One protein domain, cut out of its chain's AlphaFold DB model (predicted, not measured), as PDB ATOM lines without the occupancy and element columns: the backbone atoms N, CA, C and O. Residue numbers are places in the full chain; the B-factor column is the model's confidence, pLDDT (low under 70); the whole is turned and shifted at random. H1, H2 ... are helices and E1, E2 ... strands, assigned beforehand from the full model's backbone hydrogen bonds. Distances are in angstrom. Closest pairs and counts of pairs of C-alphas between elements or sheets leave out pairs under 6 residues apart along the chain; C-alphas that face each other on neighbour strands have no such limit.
ATOM      1  N   LEU A   2     -28.246  26.922 -55.784       92.19
ATOM      2  CA  LEU A   2     -29.448  26.231 -55.285       92.19
ATOM      3  C   LEU A   2     -30.222  25.463 -56.373       92.19
ATOM      4  O   LEU A   2     -30.352  24.248 -56.293       92.19
ATOM      5  N   GLU A   3     -30.650  26.151 -57.431       93.88
ATOM      6  CA  GLU A   3     -31.380  25.513 -58.541       93.88
ATOM      7  C   GLU A   3     -30.553  24.429 -59.243       93.88
ATOM      8  O   GLU A   3     -31.066  23.400 -59.674       93.88
ATOM      9  N   THR A   4     -29.237  24.630 -59.319       94.56
ATOM     10  CA  THR A   4     -28.317  23.627 -59.859       94.56
ATOM     11  C   THR A   4     -28.345  22.354 -59.016       94.56
ATOM     12  O   THR A   4     -28.398  21.264 -59.576       94.56
ATOM     13  N   GLU A   5     -28.347  22.467 -57.687       96.06
ATOM     14  CA  GLU A   5     -28.437  21.313 -56.782       96.06
ATOM     15  C   GLU A   5     -29.720  20.535 -57.051       96.06
ATOM     16  O   GLU A   5     -29.665  19.325 -57.300       96.06
ATOM     17  N   TRP A   6     -30.837  21.263 -57.118       94.31
ATOM     18  CA  TRP A   6     -32.159  20.701 -57.344       94.31
ATOM     19  C   TRP A   6     -32.234  19.940 -58.671       94.31
ATOM     20  O   TRP A   6     -32.702  18.799 -58.709       94.31
ATOM     21  N   VAL A   7     -31.696  20.511 -59.755       96.56
ATOM     22  CA  VAL A   7     -31.635  19.842 -61.065       96.56
ATOM     23  C   VAL A   7     -30.790  18.568 -60.997       96.56
ATOM     24  O   VAL A   7     -31.240  17.511 -61.446       96.56
ATOM     25  N   LEU A   8     -29.584  18.628 -60.423       96.00
ATOM     26  CA  LEU A   8     -28.651  17.494 -60.391       96.00
ATOM     27  C   LEU A   8     -29.131  16.344 -59.493       96.00
ATOM     28  O   LEU A   8     -28.905  15.167 -59.796       96.00
ATOM     29  N   ARG A   9     -29.798  16.666 -58.382       95.56
ATOM     30  CA  ARG A   9     -30.369  15.683 -57.447       95.56
ATOM     31  C   ARG A   9     -31.748  15.200 -57.864       95.56
ATOM     32  O   ARG A   9     -32.154  14.109 -57.458       95.56
ATOM     33  N   GLY A  10     -32.440  15.984 -58.682       94.25
ATOM     34  CA  GLY A  10     -33.740  15.661 -59.237       94.25
ATOM     35  C   GLY A  10     -33.734  14.355 -60.026       94.25
ATOM     36  O   GLY A  10     -32.705  13.851 -60.479       94.25
ATOM     37  N   ARG A  11     -34.933  13.800 -60.230       93.25
ATOM     38  CA  ARG A  11     -35.155  12.458 -60.799       93.25
ATOM     39  C   ARG A  11     -34.441  12.209 -62.131       93.25
ATOM     40  O   ARG A  11     -34.122  11.065 -62.440       93.25
ATOM     41  N   ARG A  12     -34.219  13.256 -62.932       94.44
ATOM     42  CA  ARG A  12     -33.619  13.137 -64.266       94.44
ATOM     43  C   ARG A  12     -32.144  12.738 -64.231       94.44
ATOM     44  O   ARG A  12     -31.724  11.987 -65.113       94.44
ATOM     45  N   TYR A  13     -31.396  13.260 -63.260       95.69
ATOM     46  CA  TYR A  13     -29.957  13.032 -63.114       95.69
ATOM     47  C   TYR A  13     -29.643  12.112 -61.936       95.69
ATOM     48  O   TYR A  13     -28.722  11.306 -62.033       95.69
ATOM     49  N   ALA A  14     -30.427  12.196 -60.854       95.50
ATOM     50  CA  ALA A  14     -30.309  11.362 -59.660       95.50
ATOM     51  C   ALA A  14     -28.866  11.262 -59.125       95.50
ATOM     52  O   ALA A  14     -28.463  10.229 -58.579       95.50
ATOM     53  N   MET A  15     -28.071  12.327 -59.286       97.31
ATOM     54  CA  MET A  15     -26.673  12.332 -58.862       97.31
ATOM     55  C   MET A  15     -26.590  12.118 -57.362       97.31
ATOM     56  O   MET A  15     -27.445  12.582 -56.618       97.31
ATOM     57  N   ARG A  16     -25.568  11.411 -56.877       97.25
ATOM     58  CA  ARG A  16     -25.391  11.203 -55.434       97.25
ATOM     59  C   ARG A  16     -24.977  12.513 -54.765       97.25
ATOM     60  O   ARG A  16     -24.159  13.242 -55.310       97.25
ATOM     61  N   ARG A  17     -25.467  12.753 -53.546       96.50
ATOM     62  CA  ARG A  17     -25.131  13.919 -52.705       96.50
ATOM     63  C   ARG A  17     -23.630  14.221 -52.672       96.50
ATOM     64  O   ARG A  17     -23.238  15.343 -52.950       96.50
ATOM     65  N   ASN A  18     -22.795  13.215 -52.396       97.31
ATOM     66  CA  ASN A  18     -21.341  13.407 -52.342       97.31
ATOM     67  C   ASN A  18     -20.766  13.833 -53.694       97.31
ATOM     68  O   ASN A  18     -19.923  14.717 -53.733       97.31
ATOM     69  N   THR A  19     -21.264  13.272 -54.799       97.81
ATOM     70  CA  THR A  19     -20.861  13.686 -56.150       97.81
ATOM     71  C   THR A  19     -21.263  15.135 -56.425       97.81
ATOM     72  O   THR A  19     -20.450  15.901 -56.928       97.81
ATOM     73  N   THR A  20     -22.481  15.538 -56.052       97.56
ATOM     74  CA  THR A  20     -22.938  16.932 -56.169       97.56
ATOM     75  C   THR A  20     -22.102  17.879 -55.303       97.56
ATOM     76  O   THR A  20     -21.699  18.934 -55.777       97.56
ATOM     77  N   ALA A  21     -21.768  17.489 -54.069       98.00
ATOM     78  CA  ALA A  21     -20.918  18.282 -53.181       98.00
ATOM     79  C   ALA A  21     -19.500  18.464 -53.747       98.00
ATOM     80  O   ALA A  21     -18.951  19.555 -53.683       98.00
ATOM     81  N   THR A  22     -18.903  17.408 -54.310       98.19
ATOM     82  CA  THR A  22     -17.591  17.488 -54.974       98.19
ATOM     83  C   THR A  22     -17.636  18.388 -56.204       98.19
ATOM     84  O   THR A  22     -16.754  19.220 -56.376       98.19
ATOM     85  N   LEU A  23     -18.684  18.285 -57.026       97.44
ATOM     86  CA  LEU A  23     -18.868  19.184 -58.166       97.44
ATOM     87  C   LEU A  23     -18.970  20.649 -57.719       97.44
ATOM     88  O   LEU A  23     -18.408  21.533 -58.354       97.44
ATOM     89  N   PHE A  24     -19.684  20.918 -56.627       97.62
ATOM     90  CA  PHE A  24     -19.827  22.272 -56.097       97.62
ATOM     91  C   PHE A  24     -18.514  22.832 -55.548       97.62
ATOM     92  O   PHE A  24     -18.236  24.004 -55.780       97.62
ATOM     93  N   GLU A  25     -17.690  22.008 -54.895       97.50
ATOM     94  CA  GLU A  25     -16.318  22.385 -54.519       97.50
ATOM     95  C   GLU A  25     -15.482  22.751 -55.749       97.50
ATOM     96  O   GLU A  25     -14.867  23.811 -55.772       97.50
ATOM     97  N   GLN A  26     -15.537  21.945 -56.813       97.25
ATOM     98  CA  GLN A  26     -14.804  22.221 -58.054       97.25
ATOM     99  C   GLN A  26     -15.263  23.519 -58.733       97.25
ATOM    100  O   GLN A  26     -14.442  24.293 -59.227       97.25
ATOM    101  N   ILE A  27     -16.571  23.794 -58.737       96.00
ATOM    102  CA  ILE A  27     -17.113  25.069 -59.228       96.00
ATOM    103  C   ILE A  27     -16.584  26.232 -58.379       96.00
ATOM    104  O   ILE A  27     -16.170  27.241 -58.941       96.00
ATOM    105  N   ALA A  28     -16.553  26.082 -57.052       95.00
ATOM    106  CA  ALA A  28     -16.036  27.098 -56.135       95.00
ATOM    107  C   ALA A  28     -14.519  27.330 -56.277       95.00
ATOM    108  O   ALA A  28     -14.023  28.393 -55.928       95.00
ATOM    109  N   GLU A  29     -13.763  26.347 -56.761       95.44
ATOM    110  CA  GLU A  29     -12.322  26.461 -57.043       95.44
ATOM    111  C   GLU A  29     -12.022  27.032 -58.438       95.44
ATOM    112  O   GLU A  29     -10.873  27.351 -58.755       95.44
ATOM    113  N   THR A  30     -13.035  27.167 -59.295       96.44
ATOM    114  CA  THR A  30     -12.847  27.624 -60.673       96.44
ATOM    115  C   THR A  30     -12.605  29.134 -60.708       96.44
ATOM    116  O   THR A  30     -13.482  29.919 -60.372       96.44
ATOM    117  N   THR A  31     -11.445  29.562 -61.212       93.94
ATOM    118  CA  THR A  31     -11.008  30.977 -61.220       93.94
ATOM    119  C   THR A  31     -11.921  31.919 -62.015       93.94
ATOM    120  O   THR A  31     -11.903  33.126 -61.805       93.94
ATOM    121  N   THR A  32     -12.722  31.389 -62.941       96.00
ATOM    122  CA  THR A  32     -13.699  32.171 -63.717       96.00
ATOM    123  C   THR A  32     -15.067  32.285 -63.036       96.00
ATOM    124  O   THR A  32     -15.988  32.843 -63.630       96.00
ATOM    125  N   VAL A  33     -15.236  31.724 -61.836       94.88
ATOM    126  CA  VAL A  33     -16.472  31.775 -61.053       94.88
ATOM    127  C   VAL A  33     -16.221  32.609 -59.802       94.88
ATOM    128  O   VAL A  33     -15.329  32.309 -59.018       94.88
ATOM    129  N   THR A  34     -17.042  33.636 -59.592       93.81
ATOM    130  CA  THR A  34     -17.038  34.433 -58.360       93.81
ATOM    131  C   THR A  34     -18.220  34.023 -57.491       93.81
ATOM    132  O   THR A  34     -19.353  33.968 -57.970       93.81
ATOM    133  N   LEU A  35     -17.969  33.751 -56.209       92.31
ATOM    134  CA  LEU A  35     -19.010  33.481 -55.217       92.31
ATOM    135  C   LEU A  35     -19.251  34.735 -54.371       92.31
ATOM    136  O   LEU A  35     -18.305  35.295 -53.832       92.31
ATOM    137  N   GLU A  36     -20.510  35.155 -54.225       89.25
ATOM    138  CA  GLU A  36     -20.866  36.354 -53.440       89.25
ATOM    139  C   GLU A  36     -20.434  36.252 -51.967       89.25
ATOM    140  O   GLU A  36     -19.973  37.226 -51.384       89.25
ATOM    141  N   HIS A  37     -20.552  35.057 -51.380       91.19
ATOM    142  CA  HIS A  37     -20.217  34.770 -49.985       91.19
ATOM    143  C   HIS A  37     -19.372  33.493 -49.914       91.19
ATOM    144  O   HIS A  37     -19.846  32.464 -49.434       91.19
ATOM    145  N   GLU A  38     -18.153  33.528 -50.460       93.50
ATOM    146  CA  GLU A  38     -17.326  32.330 -50.679       93.50
ATOM    147  C   GLU A  38     -17.215  31.424 -49.442       93.50
ATOM    148  O   GLU A  38     -17.574  30.248 -49.524       93.50
ATOM    149  N   ASP A  39     -16.802  31.965 -48.295       93.94
ATOM    150  CA  ASP A  39     -16.638  31.180 -47.064       93.94
ATOM    151  C   ASP A  39     -17.956  30.541 -46.606       93.94
ATOM    152  O   ASP A  39     -18.001  29.361 -46.252       93.94
ATOM    153  N   GLY A  40     -19.058  31.293 -46.681       95.19
ATOM    154  CA  GLY A  40     -20.389  30.797 -46.330       95.19
ATOM    155  C   GLY A  40     -20.874  29.707 -47.285       95.19
ATOM    156  O   GLY A  40     -21.417  28.689 -46.854       95.19
ATOM    157  N   VAL A  41     -20.630  29.866 -48.586       95.81
ATOM    158  CA  VAL A  41     -20.970  28.855 -49.594       95.81
ATOM    159  C   VAL A  41     -20.134  27.589 -49.392       95.81
ATOM    160  O   VAL A  41     -20.687  26.489 -49.426       95.81
ATOM    161  N   ARG A  42     -18.829  27.710 -49.118       96.38
ATOM    162  CA  ARG A  42     -17.959  26.564 -48.799       96.38
ATOM    163  C   ARG A  42     -18.420  25.845 -47.533       96.38
ATOM    164  O   ARG A  42     -18.517  24.616 -47.534       96.38
ATOM    165  N   TRP A  43     -18.792  26.591 -46.493       97.12
ATOM    166  CA  TRP A  43     -19.413  26.036 -45.292       97.12
ATOM    167  C   TRP A  43     -20.696  25.258 -45.627       97.12
ATOM    168  O   TRP A  43     -20.839  24.099 -45.225       97.12
ATOM    169  N   ALA A  44     -21.589  25.831 -46.440       97.56
ATOM    170  CA  ALA A  44     -22.840  25.187 -46.834       97.56
ATOM    171  C   ALA A  44     -22.608  23.888 -47.623       97.56
ATOM    172  O   ALA A  44     -23.281  22.884 -47.368       97.56
ATOM    173  N   ILE A  45     -21.621  23.861 -48.528       97.81
ATOM    174  CA  ILE A  45     -21.218  22.641 -49.249       97.81
ATOM    175  C   ILE A  45     -20.711  21.571 -48.268       97.81
ATOM    176  O   ILE A  45     -21.096  20.402 -48.377       97.81
ATOM    177  N   GLY A  46     -19.911  21.964 -47.272       97.56
ATOM    178  CA  GLY A  46     -19.428  21.071 -46.219       97.56
ATOM    179  C   GLY A  46     -20.565  20.440 -45.410       97.56
ATOM    180  O   GLY A  46     -20.633  19.215 -45.277       97.56
ATOM    181  N   ARG A  47     -21.521  21.243 -44.928       97.94
ATOM    182  CA  ARG A  47     -22.704  20.728 -44.207       97.94
ATOM    183  C   ARG A  47     -23.571  19.838 -45.099       97.94
ATOM    184  O   ARG A  47     -24.027  18.779 -44.661       97.94
ATOM    185  N   TYR A  48     -23.751  20.214 -46.365       97.88
ATOM    186  CA  TYR A  48     -24.490  19.421 -47.347       97.88
ATOM    187  C   TYR A  48     -23.868  18.042 -47.578       97.88
ATOM    188  O   TYR A  48     -24.592  17.042 -47.624       97.88
ATOM    189  N   ARG A  49     -22.532  17.960 -47.664       97.62
ATOM    190  CA  ARG A  49     -21.789  16.692 -47.755       97.62
ATOM    191  C   ARG A  49     -22.060  15.782 -46.556       97.62
ATOM    192  O   ARG A  49     -22.186  14.573 -46.728       97.62
ATOM    193  N   LEU A  50     -22.220  16.361 -45.367       96.75
ATOM    194  CA  LEU A  50     -22.540  15.645 -44.126       96.75
ATOM    195  C   LEU A  50     -24.031  15.294 -43.968       96.75
ATOM    196  O   LEU A  50     -24.413  14.682 -42.972       96.75
ATOM    197  N   GLY A  51     -24.875  15.632 -44.946       95.88
ATOM    198  CA  GLY A  51     -26.280  15.225 -44.985       95.88
ATOM    199  C   GLY A  51     -27.295  16.335 -44.725       95.88
ATOM    200  O   GLY A  51     -28.491  16.053 -44.795       95.88
ATOM    201  N   ALA A  52     -26.857  17.577 -44.486       96.88
ATOM    202  CA  ALA A  52     -27.757  18.730 -44.408       96.88
ATOM    203  C   ALA A  52     -28.475  18.975 -45.746       96.88
ATOM    204  O   ALA A  52     -27.966  18.599 -46.802       96.88
ATOM    205  N   ASP A  53     -29.638  19.617 -45.739       95.19
ATOM    206  CA  ASP A  53     -30.226  20.122 -46.981       95.19
ATOM    207  C   ASP A  53     -29.412  21.327 -47.489       95.19
ATOM    208  O   ASP A  53     -29.000  22.170 -46.693       95.19
ATOM    209  N   PHE A  54     -29.106  21.395 -48.790       96.56
ATOM    210  CA  PHE A  54     -28.275  22.486 -49.315       96.56
ATOM    211  C   PHE A  54     -29.013  23.823 -49.257       96.56
ATOM    212  O   PHE A  54     -28.390  24.844 -48.969       96.56
ATOM    213  N   ALA A  55     -30.328  23.812 -49.498       93.50
ATOM    214  CA  ALA A  55     -31.149  25.008 -49.440       93.50
ATOM    215  C   ALA A  55     -31.109  25.598 -48.035       93.50
ATOM    216  O   ALA A  55     -30.795  26.777 -47.888       93.50
ATOM    217  N   ASP A  56     -31.334  24.773 -47.014       94.69
ATOM    218  CA  ASP A  56     -31.291  25.194 -45.613       94.69
ATOM    219  C   ASP A  56     -29.966  25.877 -45.259       94.69
ATOM    220  O   ASP A  56     -29.951  26.929 -44.625       94.69
ATOM    221  N   MET A  57     -28.840  25.292 -45.680       96.50
ATOM    222  CA  MET A  57     -27.521  25.835 -45.356       96.50
ATOM    223  C   MET A  57     -27.235  27.129 -46.122       96.50
ATOM    224  O   MET A  57     -26.691  28.065 -45.548       96.50
ATOM    225  N   ILE A  58     -27.645  27.234 -47.387       94.31
ATOM    226  CA  ILE A  58     -27.481  28.476 -48.156       94.31
ATOM    227  C   ILE A  58     -28.328  29.618 -47.585       94.31
ATOM    228  O   ILE A  58     -27.855  30.745 -47.567       94.31
ATOM    229  N   HIS A  59     -29.523  29.356 -47.046       92.00
ATOM    230  CA  HIS A  59     -30.329  30.400 -46.397       92.00
ATOM    231  C   HIS A  59     -29.692  30.967 -45.117       92.00
ATOM    232  O   HIS A  59     -30.058  32.060 -44.690       92.00
ATOM    233  N   LEU A  60     -28.744  30.249 -44.506       94.62
ATOM    234  CA  LEU A  60     -27.963  30.750 -43.371       94.62
ATOM    235  C   LEU A  60     -26.791  31.633 -43.811       94.62
ATOM    236  O   LEU A  60     -26.247  32.373 -42.996       94.62
ATOM    237  N   VAL A  61     -26.413  31.576 -45.088       94.00
ATOM    238  CA  VAL A  61     -25.402  32.450 -45.681       94.00
ATOM    239  C   VAL A  61     -26.087  33.758 -46.063       94.00
ATOM    240  O   VAL A  61     -26.714  33.869 -47.113       94.00
ATOM    241  N   VAL A  62     -26.005  34.737 -45.170       81.25
ATOM    242  CA  VAL A  62     -26.685  36.029 -45.303       81.25
ATOM    243  C   VAL A  62     -25.692  37.193 -45.341       81.25
ATOM    244  O   VAL A  62     -24.575  37.065 -44.831       81.25
ATOM    245  N   PRO A  63     -26.110  38.358 -45.865       69.38
ATOM    246  CA  PRO A  63     -25.397  39.614 -45.666       69.38
ATOM    247  C   PRO A  63     -25.312  39.990 -44.178       69.38
ATOM    248  O   PRO A  63     -26.183  39.633 -43.382       69.38
ATOM    249  N   ALA A  64     -24.304  40.787 -43.819       69.56
ATOM    250  CA  ALA A  64     -23.946  41.135 -42.437       69.56
ATOM    251  C   ALA A  64     -25.050  41.821 -41.594       69.56
ATOM    252  O   ALA A  64     -24.906  41.944 -40.381       69.56
ATOM    253  N   GLU A  65     -26.136  42.286 -42.211       81.44
ATOM    254  CA  GLU A  65     -27.223  43.016 -41.543       81.44
ATOM    255  C   GLU A  65     -28.196  42.098 -40.784       81.44
ATOM    256  O   GLU A  65     -28.860  42.528 -39.838       81.44
ATOM    257  N   ALA A  66     -28.283  40.823 -41.168       88.12
ATOM    258  CA  ALA A  66     -29.128  39.858 -40.481       88.12
ATOM    259  C   ALA A  66     -28.437  39.338 -39.213       88.12
ATOM    260  O   ALA A  66     -27.312  38.849 -39.243       88.12
ATOM    261  N   THR A  67     -29.135  39.411 -38.078       89.75
ATOM    262  CA  THR A  67     -28.593  38.993 -36.773       89.75
ATOM    263  C   THR A  67     -29.005  37.579 -36.374       89.75
ATOM    264  O   THR A  67     -28.367  36.973 -35.511       89.75
ATOM    265  N   ARG A  68     -30.079  37.044 -36.972       92.31
ATOM    266  CA  ARG A  68     -30.639  35.738 -36.615       92.31
ATOM    267  C   ARG A  68     -31.505  35.131 -37.720       92.31
ATOM    268  O   ARG A  68     -32.242  35.848 -38.390       92.31
ATOM    269  N   PHE A  69     -31.473  33.804 -37.844       93.56
ATOM    270  CA  PHE A  69     -32.408  33.000 -38.628       93.56
ATOM    271  C   PHE A  69     -33.441  32.364 -37.703       93.56
ATOM    272  O   PHE A  69     -33.089  31.568 -36.829       93.56
ATOM    273  N   VAL A  70     -34.714  32.699 -37.889       94.50
ATOM    274  CA  VAL A  70     -35.811  32.136 -37.094       94.50
ATOM    275  C   VAL A  70     -36.497  31.040 -37.905       94.50
ATOM    276  O   VAL A  70     -36.916  31.274 -39.035       94.50
ATOM    277  N   THR A  71     -36.608  29.836 -37.345       93.88
ATOM    278  CA  THR A  71     -37.214  28.679 -38.024       93.88
ATOM    279  C   THR A  71     -38.052  27.835 -37.068       93.88
ATOM    280  O   THR A  71     -37.852  27.867 -35.860       93.88
ATOM    281  N   PHE A  72     -38.973  27.037 -37.601       95.88
ATOM    282  CA  PHE A  72     -39.644  25.967 -36.849       95.88
ATOM    283  C   PHE A  72     -38.912  24.620 -36.995       95.88
ATOM    284  O   PHE A  72     -39.202  23.664 -36.274       95.88
ATOM    285  N   ASP A  73     -37.948  24.516 -37.919       94.88
ATOM    286  CA  ASP A  73     -37.239  23.267 -38.175       94.88
ATOM    287  C   ASP A  73     -36.023  23.080 -37.255       94.88
ATOM    288  O   ASP A  73     -34.934  23.619 -37.460       94.88
ATOM    289  N   ARG A  74     -36.184  22.209 -36.257       94.38
ATOM    290  CA  ARG A  74     -35.095  21.780 -35.362       94.38
ATOM    291  C   ARG A  74     -33.998  20.994 -36.085       94.38
ATOM    292  O   ARG A  74     -32.871  20.914 -35.590       94.38
ATOM    293  N   ARG A  75     -34.306  20.354 -37.219       94.88
ATOM    294  CA  ARG A  75     -33.322  19.603 -38.011       94.88
ATOM    295  C   ARG A  75     -32.344  20.552 -38.686       94.88
ATOM    296  O   ARG A  75     -31.158  20.237 -38.660       94.88
ATOM    297  N   LEU A  76     -32.810  21.695 -39.190       95.56
ATOM    298  CA  LEU A  76     -31.956  22.750 -39.737       95.56
ATOM    299  C   LEU A  76     -30.918  23.196 -38.702       95.56
ATOM    300  O   LEU A  76     -29.724  23.113 -38.976       95.56
ATOM    301  N   ALA A  77     -31.343  23.552 -37.484       95.06
ATOM    302  CA  ALA A  77     -30.428  23.970 -36.414       95.06
ATOM    303  C   ALA A  77     -29.372  22.896 -36.086       95.06
ATOM    304  O   ALA A  77     -28.178  23.182 -35.989       95.06
ATOM    305  N   ARG A  78     -29.791  21.628 -35.985       95.44
ATOM    306  CA  ARG A  78     -28.873  20.501 -35.756       95.44
ATOM    307  C   ARG A  78     -27.890  20.312 -36.916       95.44
ATOM    308  O   ARG A  78     -26.712  20.042 -36.691       95.44
ATOM    309  N   HIS A  79     -28.371  20.415 -38.152       96.88
ATOM    310  CA  HIS A  79     -27.552  20.260 -39.347       96.88
ATOM    311  C   HIS A  79     -26.651  21.456 -39.614       96.88
ATOM    312  O   HIS A  79     -25.621  21.245 -40.234       96.88
ATOM    313  N   ALA A  80     -26.959  22.652 -39.125       96.12
ATOM    314  CA  ALA A  80     -26.063  23.800 -39.189       96.12
ATOM    315  C   ALA A  80     -24.918  23.669 -38.171       96.12
ATOM    316  O   ALA A  80     -23.751  23.845 -38.511       96.12
ATOM    317  N   GLY A  81     -25.233  23.233 -36.947       93.75
ATOM    318  CA  GLY A  81     -24.252  23.107 -35.870       93.75
ATOM    319  C   GLY A  81     -23.838  24.460 -35.281       93.75
ATOM    320  O   GLY A  81     -24.436  25.492 -35.568       93.75
ATOM    321  N   THR A  82     -22.822  24.448 -34.419       91.38
ATOM    322  CA  THR A  82     -22.375  25.634 -33.663       91.38
ATOM    323  C   THR A  82     -21.579  26.635 -34.493       91.38
ATOM    324  O   THR A  82     -21.437  27.780 -34.084       91.38
ATOM    325  N   GLU A  83     -21.069  26.213 -35.649       91.25
ATOM    326  CA  GLU A  83     -20.303  27.047 -36.585       91.25
ATOM    327  C   GLU A  83     -21.201  27.677 -37.660       91.25
ATOM    328  O   GLU A  83     -20.732  28.020 -38.740       91.25
ATOM    329  N   ALA A  84     -22.513  27.764 -37.413       93.94
ATOM    330  CA  ALA A  84     -23.426  28.411 -38.343       93.94
ATOM    331  C   ALA A  84     -23.049  29.898 -38.512       93.94
ATOM    332  O   ALA A  84     -22.839  30.580 -37.507       93.94
ATOM    333  N   PRO A  85     -23.008  30.422 -39.750       93.44
ATOM    334  CA  PRO A  85     -22.650  31.820 -40.010       93.44
ATOM    335  C   PRO A  85     -23.686  32.820 -39.474       93.44
ATOM    336  O   PRO A  85     -23.369  33.988 -39.271       93.44
ATOM    337  N   LEU A  86     -24.911  32.359 -39.210       94.06
ATOM    338  CA  LEU A  86     -26.006  33.142 -38.655       94.06
ATOM    339  C   LEU A  86     -26.580  32.421 -37.433       94.06
ATOM    340  O   LEU A  86     -26.832  31.215 -37.481       94.06
ATOM    341  N   ALA A  87     -26.815  33.152 -36.342       93.75
ATOM    342  CA  ALA A  87     -27.420  32.584 -35.141       93.75
ATOM    343  C   ALA A  87     -28.817  32.030 -35.455       93.75
ATOM    344  O   ALA A  87     -29.622  32.705 -36.091       93.75
ATOM    345  N   ILE A  88     -29.132  30.826 -34.982       95.06
ATOM    346  CA  ILE A  88     -30.417  30.174 -35.262       95.06
ATOM    347  C   ILE A  88     -31.284  30.211 -34.006       95.06
ATOM    348  O   ILE A  88     -30.840  29.844 -32.920       95.06
ATOM    349  N   GLU A  89     -32.531  30.643 -34.154       95.25
ATOM    350  CA  GLU A  89     -33.575  30.484 -33.144       95.25
ATOM    351  C   GLU A  89     -34.654  29.556 -33.671       95.25
ATOM    352  O   GLU A  89     -35.163  29.728 -34.778       95.25
ATOM    353  N   THR A  90     -34.990  28.551 -32.866       95.12
ATOM    354  CA  THR A  90     -36.067  27.628 -33.195       95.12
ATOM    355  C   THR A  90     -37.290  27.937 -32.357       95.12
ATOM    356  O   THR A  90     -37.234  27.840 -31.132       95.12
ATOM    357  N   LEU A  91     -38.391  28.284 -33.020       92.62
ATOM    358  CA  LEU A  91     -39.673  28.499 -32.362       92.62
ATOM    359  C   LEU A  91     -40.323  27.149 -32.030       92.62
ATOM    360  O   LEU A  91     -40.165  26.169 -32.768       92.62
TER     361      LEU A  91
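AT A GLANCE: This is residues 2 to 91 of the 92 residues of the protein "Putative nucleic-acid-binding protein" of Sphingomonas sp. BK345 (UniProt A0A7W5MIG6). A small two-strand parallel sheet, E1 and E2, with H5 beside it makes a head at one end of the longest axis, and four helices make the body: H1, H2, H3 and H4 form a ring, each touching the next and H4 meeting H1 again. The printed part has 90 residues, with five named helices and two named strands in the order H1 H2 H3 H4 E1 H5 E2. It is mostly helix and compact, with a radius of gyration of the C-alphas of 13.4 A and spans of 36 by 29 by 19 A.

HOW THE PARTS SIT: E1, residues 69 to 71, and E2, residues 88 to 90, are parallel at 22 degrees, with N 71 and O 89 2.9 A apart, within hydrogen-bond range. With H5, residues 74 to 80, they form a strand-helix-strand unit, two parallel neighbour strands with a helix between, its crossover right-handed. H5 only just touches H4, residues 54 to 60, with 3 pairs of C-alphas within 8 A, the closest those of Asp 56 and Leu 76, 6.4 A, and is about perpendicular to it at 86 degrees. H3, residues 38 to 49, touches H4 at a steep tilt of 40 degrees, closest C-alphas Ala 44 and Met 57, 5.0 A. H2, residues 17 to 29, and H3 form a helical hairpin at a shallow tilt of 16 degrees, closest C-alphas Asn 18 and Arg 49, 5.7 A. H1, residues 2 to 9, touches H4, closest C-alphas Leu 2 and Ala 55, 6.2 A, and touches H2 through residues 17 to 20 of H2 alone, closest C-alphas Glu 5 and Thr 20, 7.1 A. Every O i to N i+4 pair is within hydrogen-bond range in H1, H2, H3 and H5, and 2 of 3 in H4.

IN THESE COORDINATES: H1 begins at C-alpha 2 (-29.448, 26.231, -55.285), and E2 ends at C-alpha 90 (-36.067, 27.628, -33.195). First to last C-alpha, H2 measures 18.4 A and H3 16.5 A.

THE WHOLE: The C-alphas farthest apart, Thr 32 and Leu 91, are 40.9 A apart. The printed part has no cut and no long link; pLDDT is under 70 at residues 63 to 64.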